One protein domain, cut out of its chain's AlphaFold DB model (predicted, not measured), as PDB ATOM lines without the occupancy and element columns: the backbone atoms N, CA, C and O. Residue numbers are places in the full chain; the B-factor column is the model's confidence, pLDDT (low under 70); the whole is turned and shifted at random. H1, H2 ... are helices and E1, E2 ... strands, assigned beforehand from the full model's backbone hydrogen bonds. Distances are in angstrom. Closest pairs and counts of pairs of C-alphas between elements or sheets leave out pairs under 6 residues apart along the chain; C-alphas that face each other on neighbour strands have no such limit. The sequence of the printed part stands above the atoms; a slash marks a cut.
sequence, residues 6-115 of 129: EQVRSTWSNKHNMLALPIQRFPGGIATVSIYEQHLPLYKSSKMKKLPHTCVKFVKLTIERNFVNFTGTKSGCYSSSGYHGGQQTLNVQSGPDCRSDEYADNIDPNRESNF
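AT A GLANCE: This is residues 6 to 115 of the 129 residues of the protein "Peptidase M12A domain-containing protein" of Anopheles minimus (UniProt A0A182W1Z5). There is little regular structure: a strongly twisted, mixed sheet, E2 E1 E3 E5 E4, with helices H1 and H3 off it on long links. Of 110 printed residues, 40 are in named elements, in order H1 E1 H2 E2 E3 E4 E5 H3, class mixed. It is only just loose, close to compact, with radius of gyration of the C-alphas 16.1 A and spans 44 by 34 by 27 A.

HOW THE PARTS SIT: Look at E1, residues 30 to 35, and its parallel neighbour E2, residues 57 to 60, with H2, residues 41 to 45, between: a strand-helix-strand unit, crossover right-handed, N 31 and O 57 2.9 A apart. E4, residues 77 to 79, and E5, residues 87 to 92, form an antiparallel hairpin, N 91 and O 78 2.9 A apart.

IN THESE COORDINATES: Find H1, residues 6 to 10, starting at (172.298, 226.311, 128.142); H3, residues 109 to 114, ends at (156.853, 218.359, 126.855).

THE WHOLE: The printed part has no cut; 31 residues, among them 37 to 50, have pLDDT under 70.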
ATOM      1  N   GLU A   6     172.727 225.191 127.303       80.19
ATOM      2  CA  GLU A   6     172.298 226.311 128.142       80.19
ATOM      3  C   GLU A   6     170.772 226.466 128.145       80.19
ATOM      4  O   GLU A   6     170.162 226.688 129.192       80.19
ATOM      5  N   GLN A   7     170.136 226.277 126.988       79.69
ATOM      6  CA  GLN A   7     168.682 226.321 126.864       79.69
ATOM      7  C   GLN A   7     168.025 225.138 127.579       79.69
ATOM      8  O   GLN A   7     167.036 225.340 128.278       79.69
ATOM      9  N   VAL A   8     168.599 223.933 127.494       81.44
ATOM     10  CA  VAL A   8     168.131 222.769 128.269       81.44
ATOM     11  C   VAL A   8     168.232 223.037 129.767       81.44
ATOM     12  O   VAL A   8     167.323 222.702 130.511       81.44
ATOM     13  N   ARG A   9     169.295 223.686 130.250       76.94
ATOM     14  CA  ARG A   9     169.368 224.083 131.668       76.94
ATOM     15  C   ARG A   9     168.292 225.106 132.024       76.94
ATOM     16  O   ARG A   9     167.730 225.046 133.115       76.94
ATOM     17  N   SER A  10     167.979 226.016 131.102       73.06
ATOM     18  CA  SER A  10     166.958 227.042 131.314       73.06
ATOM     19  C   SER A  10     165.534 226.487 131.406       73.06
ATOM     20  O   SER A  10     164.732 227.079 132.121       73.06
ATOM     21  N   THR A  11     165.227 225.334 130.790       72.06
ATOM     22  CA  THR A  11     163.886 224.719 130.890       72.06
ATOM     23  C   THR A  11     163.548 224.223 132.294       72.06
ATOM     24  O   THR A  11     162.385 223.982 132.589       72.06
ATOM     25  N   TRP A  12     164.544 224.092 133.175       68.31
ATOM     26  CA  TRP A  12     164.357 223.739 134.588       68.31
ATOM     27  C   TRP A  12     164.282 224.970 135.508       68.31
ATOM     28  O   TRP A  12     164.254 224.837 136.729       68.31
ATOM     29  N   SER A  13     164.288 226.181 134.941       65.44
ATOM     30  CA  SER A  13     164.167 227.444 135.671       65.44
ATOM     31  C   SER A  13     162.729 227.969 135.631       65.44
ATOM     32  O   SER A  13     162.047 227.842 134.622       65.44
ATOM     33  N   ASN A  14     162.291 228.676 136.679       60.31
ATOM     34  CA  ASN A  14     160.996 229.379 136.720       60.31
ATOM     35  C   ASN A  14     160.969 230.672 135.867       60.31
ATOM     36  O   ASN A  14     160.318 231.652 136.230       60.31
ATOM     37  N   LYS A  15     161.723 230.727 134.764       63.94
ATOM     38  CA  LYS A  15     161.781 231.872 133.840       63.94
ATOM     39  C   LYS A  15     161.032 231.533 132.556       63.94
ATOM     40  O   LYS A  15     161.019 230.385 132.144       63.94
ATOM     41  N   HIS A  16     160.459 232.539 131.896       65.19
ATOM     42  CA  HIS A  16     159.810 232.361 130.593       65.19
ATOM     43  C   HIS A  16     160.703 231.595 129.598       65.19
ATOM     44  O   HIS A  16     161.886 231.903 129.476       65.19
ATOM     45  N   ASN A  17     160.105 230.698 128.800       67.19
ATOM     46  CA  ASN A  17     160.773 229.873 127.773       67.19
ATOM     47  C   ASN A  17     161.194 230.678 126.524       67.19
ATOM     48  O   ASN A  17     161.397 230.128 125.441       67.19
ATOM     49  N   MET A  18     161.277 232.003 126.653       71.62
ATOM     50  CA  MET A  18     161.799 232.874 125.614       71.62
ATOM     51  C   MET A  18     163.327 232.835 125.639       71.62
ATOM     52  O   MET A  18     163.949 232.695 126.689       71.62
ATOM     53  N   LEU A  19     163.940 233.049 124.476       75.00
ATOM     54  CA  LEU A  19     165.372 233.310 124.374       75.00
ATOM     55  C   LEU A  19     165.739 234.563 125.177       75.00
ATOM     56  O   LEU A  19     165.506 235.697 124.742       75.00
ATOM     57  N   ALA A  20     166.305 234.343 126.361       70.06
ATOM     58  CA  ALA A  20     166.680 235.407 127.282       70.06
ATOM     59  C   ALA A  20     167.911 236.183 126.791       70.06
ATOM     60  O   ALA A  20     168.018 237.386 127.025       70.06
ATOM     61  N   LEU A  21     168.828 235.512 126.086       77.69
ATOM     62  CA  LEU A  21     170.103 236.101 125.693       77.69
ATOM     63  C   LEU A  21     170.029 236.775 124.314       77.69
ATOM     64  O   LEU A  21     169.671 236.123 123.329       77.69
ATOM     65  N   PRO A  22     170.439 238.053 124.188       83.81
ATOM     66  CA  PRO A  22     170.472 238.753 122.903       83.81
ATOM     67  C   PRO A  22     171.329 238.064 121.834       83.81
ATOM     68  O   PRO A  22     171.007 238.162 120.656       83.81
ATOM     69  N   ILE A  23     172.377 237.335 122.236       85.06
ATOM     70  CA  ILE A  23     173.265 236.601 121.320       85.06
ATOM     71  C   ILE A  23     172.552 235.468 120.567       85.06
ATOM     72  O   ILE A  23     172.989 235.077 119.492       85.06
ATOM     73  N   GLN A  24     171.425 234.983 121.095       87.75
ATOM     74  CA  GLN A  24     170.599 233.954 120.461       87.75
ATOM     75  C   GLN A  24     169.574 234.548 119.484       87.75
ATOM     76  O   GLN A  24     168.720 233.833 118.960       87.75
ATOM     77  N   ARG A  25     169.609 235.861 119.233       90.88
ATOM     78  CA  ARG A  25     168.740 236.526 118.256       90.88
ATOM     79  C   ARG A  25     169.478 236.668 116.933       90.88
ATOM     80  O   ARG A  25     170.673 236.946 116.908       90.88
ATOM     81  N   PHE A  26     168.751 236.528 115.830       91.00
ATOM     82  CA  PHE A  26     169.314 236.773 114.505       91.00
ATOM     83  C   PHE A  26     169.835 238.217 114.401       91.00
ATOM     84  O   PHE A  26     169.067 239.150 114.682       91.00
ATOM     85  N   PRO A  27     171.101 238.430 113.995       92.19
ATOM     86  CA  PRO A  27     171.661 239.766 113.838       92.19
ATOM     87  C   PRO A  27     170.796 240.641 112.922       92.19
ATOM     88  O   PRO A  27     170.404 240.232 111.831       92.19
ATOM     89  N   GLY A  28     170.435 241.837 113.395       90.88
ATOM     90  CA  GLY A  28     169.570 242.765 112.654       90.88
ATOM     91  C   GLY A  28     168.141 242.265 112.395       90.88
ATOM     92  O   GLY A  28     167.431 242.868 111.593       90.88
ATOM     93  N   GLY A  29     167.711 241.168 113.031       90.12
ATOM     94  CA  GLY A  29     166.429 240.522 112.739       90.12
ATOM     95  C   GLY A  29     166.388 239.851 111.363       90.12
ATOM     96  O   GLY A  29     165.303 239.633 110.826       90.12
ATOM     97  N   ILE A  30     167.551 239.553 110.774       90.88
ATOM     98  CA  ILE A  30     167.671 238.960 109.444       90.88
ATOM     99  C   ILE A  30     168.080 237.496 109.581       90.88
ATOM    100  O   ILE A  30     169.168 237.181 110.060       90.88
ATOM    101  N   ALA A  31     167.213 236.599 109.127       91.50
ATOM    102  CA  ALA A  31     167.522 235.187 108.983       91.50
ATOM    103  C   ALA A  31     167.851 234.884 107.516       91.50
ATOM    104  O   ALA A  31     166.974 234.917 106.648       91.50
ATOM    105  N   THR A  32     169.120 234.590 107.240       93.50
ATOM    106  CA  THR A  32     169.557 234.089 105.933       93.50
ATOM    107  C   THR A  32     169.152 232.632 105.783       93.50
ATOM    108  O   THR A  32     169.376 231.837 106.695       93.50
ATOM    109  N   VAL A  33     168.549 232.268 104.651       90.88
ATOM    110  CA  VAL A  33     167.969 230.940 104.435       90.88
ATOM    111  C   VAL A  33     168.436 230.303 103.134       90.88
ATOM    112  O   VAL A  33     168.446 230.936 102.077       90.88
ATOM    113  N   SER A  34     168.779 229.022 103.204       89.94
ATOM    114  CA  SER A  34     168.987 228.173 102.033       89.94
ATOM    115  C   SER A  34     167.785 227.259 101.863       89.94
ATOM    116  O   SER A  34     167.377 226.606 102.821       89.94
ATOM    117  N   ILE A  35     167.216 227.218 100.660       81.88
ATOM    118  CA  ILE A  35     166.067 226.376 100.327       81.88
ATOM    119  C   ILE A  35     166.432 225.562  99.096       81.88
ATOM    120  O   ILE A  35     166.575 226.105  98.001       81.88
ATOM    121  N   TYR A  36     166.570 224.254  99.277       72.50
ATOM    122  CA  TYR A  36     166.801 223.323  98.182       72.50
ATOM    123  C   TYR A  36     165.458 222.777  97.699       72.50
ATOM    124  O   TYR A  36     164.877 221.882  98.314       72.50
ATOM    125  N   GLU A  37     164.959 223.321  96.586       64.44
ATOM    126  CA  GLU A  37     163.621 223.029  96.042       64.44
ATOM    127  C   GLU A  37     163.348 221.534  95.817       64.44
ATOM    128  O   GLU A  37     162.210 221.083  95.951       64.44
ATOM    129  N   GLN A  38     164.391 220.752  95.525       63.59
ATOM    130  CA  GLN A  38     164.308 219.299  95.350       63.59
ATOM    131  C   GLN A  38     163.846 218.552  96.611       63.59
ATOM    132  O   GLN A  38     163.247 217.485  96.511       63.59
ATOM    133  N   HIS A  39     164.094 219.110  97.799       61.16
ATOM    134  CA  HIS A  39     163.719 218.506  99.078       61.16
ATOM    135  C   HIS A  39     162.373 219.009  99.601       61.16
ATOM    136  O   HIS A  39     161.882 218.504 100.608       61.16
ATOM    137  N   LEU A  40     161.777 220.002  98.935       64.44
ATOM    138  CA  LEU A  40     160.566 220.677  99.386       64.44
ATOM    139  C   LEU A  40     159.621 220.988  98.207       64.44
ATOM    140  O   LEU A  40     159.309 222.153  97.953       64.44
ATOM    141  N   PRO A  41     159.111 219.971  97.487       57.00
ATOM    142  CA  PRO A  41     158.195 220.182  96.363       57.00
ATOM    143  C   PRO A  41     156.907 220.925  96.765       57.00
ATOM    144  O   PRO A  41     156.385 221.703  95.972       57.00
ATOM    145  N   LEU A  42     156.448 220.774  98.015       55.34
ATOM    146  CA  LEU A  42     155.317 221.528  98.579       55.34
ATOM    147  C   LEU A  42     155.649 223.002  98.869       55.34
ATOM    148  O   LEU A  42     154.749 223.831  98.986       55.34
ATOM    149  N   TYR A  43     156.932 223.349  98.978       56.25
ATOM    150  CA  TYR A  43     157.363 224.716  99.259       56.25
ATOM    151  C   TYR A  43     157.429 225.588  98.001       56.25
ATOM    152  O   TYR A  43     157.439 226.810  98.113       56.25
ATOM    153  N   LYS A  44     157.363 224.996  96.799       50.53
ATOM    154  CA  LYS A  44     157.296 225.741  95.529       50.53
ATOM    155  C   LYS A  44     156.153 226.771  95.491       50.53
ATOM    156  O   LYS A  44     156.273 227.782  94.807       50.53
ATOM    157  N   SER A  45     155.076 226.557  96.254       45.41
ATOM    158  CA  SER A  45     153.961 227.506  96.414       45.41
ATOM    159  C   SER A  45     154.003 228.321  97.714       45.41
ATOM    160  O   SER A  45     153.312 229.333  97.831       45.41
ATOM    161  N   SER A  46     154.809 227.911  98.696       51.72
ATOM    162  CA  SER A  46     154.989 228.624  99.960       51.72
ATOM    163  C   SER A  46     156.034 229.718  99.766       51.72
ATOM    164  O   SER A  46     157.203 229.566 100.116       51.72
ATOM    165  N   LYS A  47     155.611 230.871  99.238       55.66
ATOM    166  CA  LYS A  47     156.390 232.094  99.455       55.66
ATOM    167  C   LYS A  47     156.528 232.254 100.958       55.66
ATOM    168  O   LYS A  47     155.519 232.336 101.655       55.66
ATOM    169  N   MET A  48     157.766 232.288 101.433       63.25
ATOM    170  CA  MET A  48     158.100 232.642 102.801       63.25
ATOM    171  C   MET A  48     157.366 233.940 103.150       63.25
ATOM    172  O   MET A  48     157.712 235.019 102.661       63.25
ATOM    173  N   LYS A  49     156.239 233.819 103.857       66.06
ATOM    174  CA  LYS A  49     155.295 234.928 103.971       66.06
ATOM    175  C   LYS A  49     155.940 235.980 104.857       66.06
ATOM    176  O   LYS A  49     156.434 235.665 105.940       66.06
ATOM    177  N   LYS A  50     155.941 237.232 104.397       69.62
ATOM    178  CA  LYS A  50     156.333 238.360 105.243       69.62
ATOM    179  C   LYS A  50     155.483 238.306 106.510       69.62
ATOM    180  O   LYS A  50     154.268 238.159 106.413       69.62
ATOM    181  N   LEU A  51     156.122 238.415 107.667       80.38
ATOM    182  CA  LEU A  51     155.460 238.461 108.965       80.38
ATOM    183  C   LEU A  51     155.016 239.917 109.210       80.38
ATOM    184  O   LEU A  51     155.864 240.744 109.550       80.38
ATOM    185  N   PRO A  52     153.735 240.273 108.979       79.44
ATOM    186  CA  PRO A  52     153.311 241.668 108.802       79.44
ATOM    187  C   PRO A  52     153.465 242.532 110.059       79.44
ATOM    188  O   PRO A  52     153.614 243.743 109.945       79.44
ATOM    189  N   HIS A  53     153.488 241.911 111.238       90.38
ATOM    190  CA  HIS A  53     153.583 242.590 112.532       90.38
ATOM    191  C   HIS A  53     154.950 242.408 113.200       90.38
ATOM    192  O   HIS A  53     155.076 242.532 114.413       90.38
ATOM    193  N   THR A  54     155.986 242.082 112.423       86.94
ATOM    194  CA  THR A  54     157.339 241.889 112.955       86.94
ATOM    195  C   THR A  54     158.367 242.620 112.100       86.94
ATOM    196  O   THR A  54     158.176 242.819 110.899       86.94
ATOM    197  N   CYS A  55     159.497 242.976 112.707       88.50
ATOM    198  CA  CYS A  55     160.665 243.480 111.988       88.50
ATOM    199  C   CYS A  55     161.563 242.360 111.425       88.50
ATOM    200  O   CYS A  55     162.594 242.663 110.826       88.50
ATOM    201  N   VAL A  56     161.181 241.088 111.599       89.44
ATOM    202  CA  VAL A  56     161.959 239.929 111.147       89.44
ATOM    203  C   VAL A  56     161.901 239.818 109.626       89.44
ATOM    204  O   VAL A  56     160.840 239.932 109.007       89.44
ATOM    205  N   LYS A  57     163.061 239.576 109.015       88.88
ATOM    206  CA  LYS A  57     163.224 239.425 107.569       88.88
ATOM    207  C   LYS A  57     163.893 238.097 107.261       88.88
ATOM    208  O   LYS A  57     164.841 237.702 107.933       88.88
ATOM    209  N   PHE A  58     163.434 237.456 106.196       88.69
ATOM    210  CA  PHE A  58     164.088 236.289 105.626       88.69
ATOM    211  C   PHE A  58     164.744 236.681 104.310       88.69
ATOM    212  O   PHE A  58     164.106 237.322 103.472       88.69
ATOM    213  N   VAL A  59     166.013 236.325 104.142       89.25
ATOM    214  CA  VAL A  59     166.792 236.635 102.937       89.25
ATOM    215  C   VAL A  59     167.395 235.358 102.376       89.25
ATOM    216  O   VAL A  59     167.770 234.465 103.128       89.25
ATOM    217  N   LYS A  60     167.465 235.245 101.051       89.62
ATOM    218  CA  LYS A  60     168.053 234.073 100.397       89.62
ATOM    219  C   LYS A  60     169.565 234.050 100.633       89.62
ATOM    220  O   LYS A  60     170.208 235.087 100.510       89.62
ATOM    221  N   LEU A  61     170.106 232.870 100.926       90.62
ATOM    222  CA  LEU A  61     171.540 232.632 101.038       90.62
ATOM    223  C   LEU A  61     172.264 233.038  99.750       90.62
ATOM    224  O   LEU A  61     171.856 232.659  98.648       90.62
ATOM    225  N   THR A  62     173.358 233.770  99.923       91.12
ATOM    226  CA  THR A  62     174.319 234.101  98.875       91.12
ATOM    227  C   THR A  62     175.675 233.481  99.214       91.12
ATOM    228  O   THR A  62     176.022 232.435  98.675       91.12
ATOM    229  N   ILE A  63     176.411 234.082 100.147       93.44
ATOM    230  CA  ILE A  63     177.768 233.690 100.560       93.44
ATOM    231  C   ILE A  63     177.913 233.588 102.087       93.44
ATOM    232  O   ILE A  63     179.001 233.334 102.604       93.44
ATOM    233  N   GLU A  64     176.837 233.855 102.827       94.19
ATOM    234  CA  GLU A  64     176.846 233.922 104.279       94.19
ATOM    235  C   GLU A  64     177.192 232.561 104.895       94.19
ATOM    236  O   GLU A  64     176.642 231.525 104.532       94.19
ATOM    237  N   ARG A  65     178.083 232.554 105.891       94.00
ATOM    238  CA  ARG A  65     178.446 231.326 106.624       94.00
ATOM    239  C   ARG A  65     177.399 230.907 107.654       94.00
ATOM    240  O   ARG A  65     177.353 229.745 108.043       94.00
ATOM    241  N   ASN A  66     176.587 231.863 108.104       94.69
ATOM    242  CA  ASN A  66     175.569 231.655 109.122       94.69
ATOM    243  C   ASN A  66     174.199 231.694 108.451       94.69
ATOM    244  O   ASN A  66     173.777 232.753 107.983       94.69
ATOM    245  N   PHE A  67     173.520 230.555 108.370       93.94
ATOM    246  CA  PHE A  67     172.246 230.462 107.667       93.94
ATOM    247  C   PHE A  67     171.388 229.310 108.181       93.94
ATOM    248  O   PHE A  67     171.874 228.320 108.728       93.94
ATOM    249  N   VAL A  68     170.084 229.443 107.963       93.38
ATOM    250  CA  VAL A  68     169.106 228.393 108.212       93.38
ATOM    251  C   VAL A  68     168.963 227.552 106.948       93.38
ATOM    252  O   VAL A  68     168.539 228.045 105.903       93.38
ATOM    253  N   ASN A  69     169.320 226.279 107.029       92.00
ATOM    254  CA  ASN A  69     169.163 225.326 105.944       92.00
ATOM    255  C   ASN A  69     167.797 224.642 106.038       92.00
ATOM    256  O   ASN A  69     167.531 223.920 107.001       92.00
ATOM    257  N   PHE A  70     166.946 224.857 105.040       88.69
ATOM    258  CA  PHE A  70     165.645 224.209 104.945       88.69
ATOM    259  C   PHE A  70     165.792 222.803 104.370       88.69
ATOM    260  O   PHE A  70     166.333 222.613 103.278       88.69
ATOM    261  N   THR A  71     165.256 221.823 105.089       86.50
ATOM    262  CA  THR A  71     165.256 220.417 104.682       86.50
ATOM    263  C   THR A  71     163.853 219.820 104.779       86.50
ATOM    264  O   THR A  71     162.979 220.357 105.456       86.50
ATOM    265  N   GLY A  72     163.637 218.701 104.085       82.69
ATOM    266  CA  GLY A  72     162.376 217.949 104.097       82.69
ATOM    267  C   GLY A  72     162.577 216.464 104.386       82.69
ATOM    268  O   GLY A  72     161.889 215.620 103.811       82.69
ATOM    269  N   THR A  73     163.563 216.120 105.219       85.19
ATOM    270  CA  THR A  73     163.861 214.730 105.582       85.19
ATOM    271  C   THR A  73     162.708 214.117 106.374       85.19
ATOM    272  O   THR A  73     161.984 214.821 107.079       85.19
ATOM    273  N   LYS A  74     162.546 212.790 106.284       86.06
ATOM    274  CA  LYS A  74     161.500 212.019 106.985       86.06
ATOM    275  C   LYS A  74     161.813 211.819 108.481       86.06
ATOM    276  O   LYS A  74     161.859 210.693 108.962       86.06
ATOM    277  N   SER A  75     162.124 212.905 109.183       87.50
ATOM    278  CA  SER A  75     162.510 212.932 110.603       87.50
ATOM    279  C   SER A  75     161.662 213.913 111.426       87.50
ATOM    280  O   SER A  75     162.082 214.379 112.483       87.50
ATOM    281  N   GLY A  76     160.460 214.240 110.945       87.44
ATOM    282  CA  GLY A  76     159.515 215.143 111.599       87.44
ATOM    283  C   GLY A  76     159.835 216.626 111.409       87.44
ATOM    284  O   GLY A  76     160.540 217.021 110.483       87.44
ATOM    285  N   CYS A  77     159.295 217.469 112.286       87.88
ATOM    286  CA  CYS A  77     159.373 218.927 112.176       87.88
ATOM    287  C   CYS A  77     160.201 219.477 113.326       87.88
ATOM    288  O   CYS A  77     159.835 219.338 114.497       87.88
ATOM    289  N   TYR A  78     161.326 220.108 113.016       91.12
ATOM    290  CA  TYR A  78     162.187 220.644 114.057       91.12
ATOM    291  C   TYR A  78     163.059 221.784 113.560       91.12
ATOM    292  O   TYR A  78     163.401 221.902 112.386       91.12
ATOM    293  N   SER A  79     163.438 222.621 114.512       92.00
ATOM    294  CA  SER A  79     164.414 223.681 114.348       92.00
ATOM    295  C   SER A  79     165.055 223.971 115.692       92.00
ATOM    296  O   SER A  79     164.457 223.672 116.735       92.00
ATOM    297  N   SER A  80     166.243 224.562 115.655       92.38
ATOM    298  CA  SER A  80     166.873 225.124 116.841       92.38
ATOM    299  C   SER A  80     166.151 226.387 117.308       92.38
ATOM    300  O   SER A  80     165.617 227.150 116.501       92.38
ATOM    301  N   SER A  81     166.154 226.631 118.614       89.62
ATOM    302  CA  SER A  81     165.589 227.857 119.179       89.62
ATOM    303  C   SER A  81     166.571 229.019 119.064       89.62
ATOM    304  O   SER A  81     167.458 229.180 119.897       89.62
ATOM    305  N   GLY A  82     166.370 229.873 118.061       90.00
ATOM    306  CA  GLY A  82     167.153 231.095 117.875       90.00
ATOM    307  C   GLY A  82     168.345 230.940 116.938       90.00
ATOM    308  O   GLY A  82     168.384 230.063 116.075       90.00
ATOM    309  N   TYR A  83     169.291 231.860 117.083       92.19
ATOM    310  CA  TYR A  83     170.516 231.956 116.307       92.19
ATOM    311  C   TYR A  83     171.672 231.301 117.064       92.19
ATOM    312  O   TYR A  83     171.990 231.705 118.182       92.19
ATOM    313  N   HIS A  84     172.319 230.317 116.440       90.81
ATOM    314  CA  HIS A  84     173.481 229.624 117.012       90.81
ATOM    315  C   HIS A  84     174.784 229.886 116.243       90.81
ATOM    316  O   HIS A  84     175.836 229.376 116.623       90.81
ATOM    317  N   GLY A  85     174.733 230.695 115.180       90.00
ATOM    318  CA  GLY A  85     175.833 230.808 114.225       90.00
ATOM    319  C   GLY A  85     176.010 229.540 113.383       90.00
ATOM    320  O   GLY A  85     175.398 228.504 113.637       90.00
ATOM    321  N   GLY A  86     176.834 229.637 112.341       93.25
ATOM    322  CA  GLY A  86     177.038 228.563 111.374       93.25
ATOM    323  C   GLY A  86     175.761 228.145 110.639       93.25
ATOM    324  O   GLY A  86     174.748 228.852 110.616       93.25
ATOM    325  N   GLN A  87     175.822 226.975 110.010       94.44
ATOM    326  CA  GLN A  87     174.662 226.354 109.386       94.44
ATOM    327  C   GLN A  87     173.785 225.689 110.457       94.44
ATOM    328  O   GLN A  87     174.249 224.806 111.176       94.44
ATOM    329  N   GLN A  88     172.499 226.046 110.508       94.69
ATOM    330  CA  GLN A  88     171.505 225.417 111.388       94.69
ATOM    331  C   GLN A  88     170.312 224.885 110.591       94.69
ATOM    332  O   GLN A  88     169.870 225.511 109.632       94.69
ATOM    333  N   THR A  89     169.775 223.729 110.971       92.88
ATOM    334  CA  THR A  89     168.719 223.054 110.202       92.88
ATOM    335  C   THR A  89     167.319 223.478 110.650       92.88
ATOM    336  O   THR A  89     167.016 223.542 111.842       92.88
ATOM    337  N   LEU A  90     166.444 223.709 109.674       91.00
ATOM    338  CA  LEU A  90     164.995 223.757 109.839       91.00
ATOM    339  C   LEU A  90     164.396 222.661 108.956       91.00
ATOM    340  O   LEU A  90     164.358 222.792 107.733       91.00
ATOM    341  N   ASN A  91     163.958 221.570 109.581       88.38
ATOM    342  CA  ASN A  91     163.347 220.459 108.871       88.38
ATOM    343  C   ASN A  91     161.827 220.575 108.902       88.38
ATOM    344  O   ASN A  91     161.228 220.710 109.972       88.38
ATOM    345  N   VAL A  92     161.217 220.470 107.728       84.81
ATOM    346  CA  VAL A  92     159.769 220.409 107.545       84.81
ATOM    347  C   VAL A  92     159.474 219.176 106.699       84.81
ATOM    348  O   VAL A  92     159.503 219.231 105.469       84.81
ATOM    349  N   GLN A  93     159.245 218.035 107.357       84.81
ATOM    350  CA  GLN A  93     158.875 216.796 106.676       84.81
ATOM    351  C   GLN A  93     157.624 217.011 105.813       84.81
ATOM    352  O   GLN A  93     156.634 217.602 106.240       84.81
ATOM    353  N   SER A  94     157.661 216.499 104.584       75.69
ATOM    354  CA  SER A  94     156.486 216.501 103.711       75.69
ATOM    355  C   SER A  94     155.452 215.494 104.221       75.69
ATOM    356  O   SER A  94     155.761 214.309 104.328       75.69
ATOM    357  N   GLY A  95     154.234 215.952 104.510       69.94
ATOM    358  CA  GLY A  95     153.139 215.105 104.993       69.94
ATOM    359  C   GLY A  95     152.280 215.793 106.060       69.94
ATOM    360  O   GLY A  95     152.556 216.943 106.407       69.94
ATOM    361  N   PRO A  96     151.237 215.112 106.566       67.69
ATOM    362  CA  PRO A  96     150.364 215.638 107.620       67.69
ATOM    363  C   PRO A  96     151.117 215.892 108.935       67.69
ATOM    364  O   PRO A  96     150.766 216.806 109.669       67.69
ATOM    365  N   ASP A  97     152.215 215.173 109.182       73.50
ATOM    366  CA  ASP A  97     152.999 215.269 110.423       73.50
ATOM    367  C   ASP A  97     153.518 216.686 110.727       73.50
ATOM    368  O   ASP A  97     153.635 217.064 111.888       73.50
ATOM    369  N   CYS A  98     153.815 217.483 109.691       75.50
ATOM    370  CA  CYS A  98     154.236 218.888 109.825       75.50
ATOM    371  C   CYS A  98     153.189 219.895 109.356       75.50
ATOM    372  O   CYS A  98     153.491 221.079 109.194       75.50
ATOM    373  N   ARG A  99     151.966 219.427 109.113       64.88
ATOM    374  CA  ARG A  99     150.841 220.200 108.597       64.88
ATOM    375  C   ARG A  99     149.668 219.960 109.545       64.88
ATOM    376  O   ARG A  99     148.758 219.207 109.238       64.88
ATOM    377  N   SER A 100     149.785 220.518 110.743       55.38
ATOM    378  CA  SER A 100     148.905 220.214 111.870       55.38
ATOM    379  C   SER A 100     147.532 220.871 111.742       55.38
ATOM    380  O   SER A 100     147.476 222.095 111.650       55.38
ATOM    381  N   ASP A 101     146.491 220.045 111.860       42.84
ATOM    382  CA  ASP A 101     145.261 220.324 112.611       42.84
ATOM    383  C   ASP A 101     145.162 219.251 113.730       42.84
ATOM    384  O   ASP A 101     145.679 218.143 113.582       42.84
ATOM    385  N   GLU A 102     144.608 219.629 114.880       52.84
ATOM    386  CA  GLU A 102     144.738 219.052 116.236       52.84
ATOM    387  C   GLU A 102     144.326 217.585 116.491       52.84
ATOM    388  O   GLU A 102     143.392 217.075 115.881       52.84
ATOM    389  N   TYR A 103     144.907 216.988 117.551       48.50
ATOM    390  CA  TYR A 103     144.137 216.485 118.712       48.50
ATOM    391  C   TYR A 103     145.043 216.296 119.950       48.50
ATOM    392  O   TYR A 103     146.091 215.656 119.858       48.50
ATOM    393  N   ALA A 104     144.656 216.846 121.105       51.19
ATOM    394  CA  ALA A 104     145.451 216.861 122.338       51.19
ATOM    395  C   ALA A 104     144.677 216.302 123.547       51.19
ATOM    396  O   ALA A 104     144.579 216.978 124.560       51.19
ATOM    397  N   ASP A 105     144.185 215.062 123.464       53.38
ATOM    398  CA  ASP A 105     143.464 214.435 124.592       53.38
ATOM    399  C   ASP A 105     144.144 213.175 125.162       53.38
ATOM    400  O   ASP A 105     143.590 212.524 126.038       53.38
ATOM    401  N   ASN A 106     145.355 212.817 124.718       62.84
ATOM    402  CA  ASN A 106     146.096 211.660 125.246       62.84
ATOM    403  C   ASN A 106     147.604 211.951 125.301       62.84
ATOM    404  O   ASN A 106     148.335 211.676 124.346       62.84
ATOM    405  N   ILE A 107     148.077 212.534 126.406       63.78
ATOM    406  CA  ILE A 107     149.515 212.731 126.637       63.78
ATOM    407  C   ILE A 107     150.145 211.364 126.943       63.78
ATOM    408  O   ILE A 107     149.788 210.710 127.914       63.78
ATOM    409  N   ASP A 108     151.081 210.931 126.099       72.62
ATOM    410  CA  ASP A 108     151.941 209.768 126.355       72.62
ATOM    411  C   ASP A 108     152.751 210.007 127.651       72.62
ATOM    412  O   ASP A 108     153.424 211.040 127.732       72.62
ATOM    413  N   PRO A 109     152.739 209.086 128.637       73.62
ATOM    414  CA  PRO A 109     153.478 209.231 129.896       73.62
ATOM    415  C   PRO A 109     154.976 209.516 129.714       73.62
ATOM    416  O   PRO A 109     155.585 210.248 130.489       73.62
ATOM    417  N   ASN A 110     155.591 209.015 128.635       78.31
ATOM    418  CA  ASN A 110     157.001 209.289 128.325       78.31
ATOM    419  C   ASN A 110     157.230 210.677 127.703       78.31
ATOM    420  O   ASN A 110     158.358 211.045 127.369       78.31
ATOM    421  N   ARG A 111     156.158 211.442 127.493       73.06
ATOM    422  CA  ARG A 111     156.156 212.754 126.842       73.06
ATOM    423  C   ARG A 111     155.591 213.851 127.731       73.06
ATOM    424  O   ARG A 111     155.508 214.983 127.257       73.06
ATOM    425  N   GLU A 112     155.268 213.555 128.990       72.69
ATOM    426  CA  GLU A 112     154.741 214.517 129.970       72.69
ATOM    427  C   GLU A 112     155.652 215.738 130.148       72.69
ATOM    428  O   GLU A 112     155.165 216.864 130.238       72.69
ATOM    429  N   SER A 113     156.973 215.555 130.064       70.56
ATOM    430  CA  SER A 113     157.947 216.654 130.147       70.56
ATOM    431  C   SER A 113     157.791 217.714 129.048       70.56
ATOM    432  O   SER A 113     158.180 218.860 129.257       70.56
ATOM    433  N   ASN A 114     157.175 217.382 127.905       71.81
ATOM    434  CA  ASN A 114     156.853 218.359 126.855       71.81
ATOM    435  C   ASN A 114     155.686 219.284 127.244       71.81
ATOM    436  O   ASN A 114     155.510 220.335 126.629       71.81
ATOM    437  N   PHE A 115     154.888 218.883 128.239       71.94
ATOM    438  CA  PHE A 115     153.676 219.565 128.697       71.94
ATOM    439  C   PHE A 115     153.814 220.175 130.088       71.94
ATOM    440  O   PHE A 115     152.857 220.776 130.575       71.94
TER     441      PHE A 115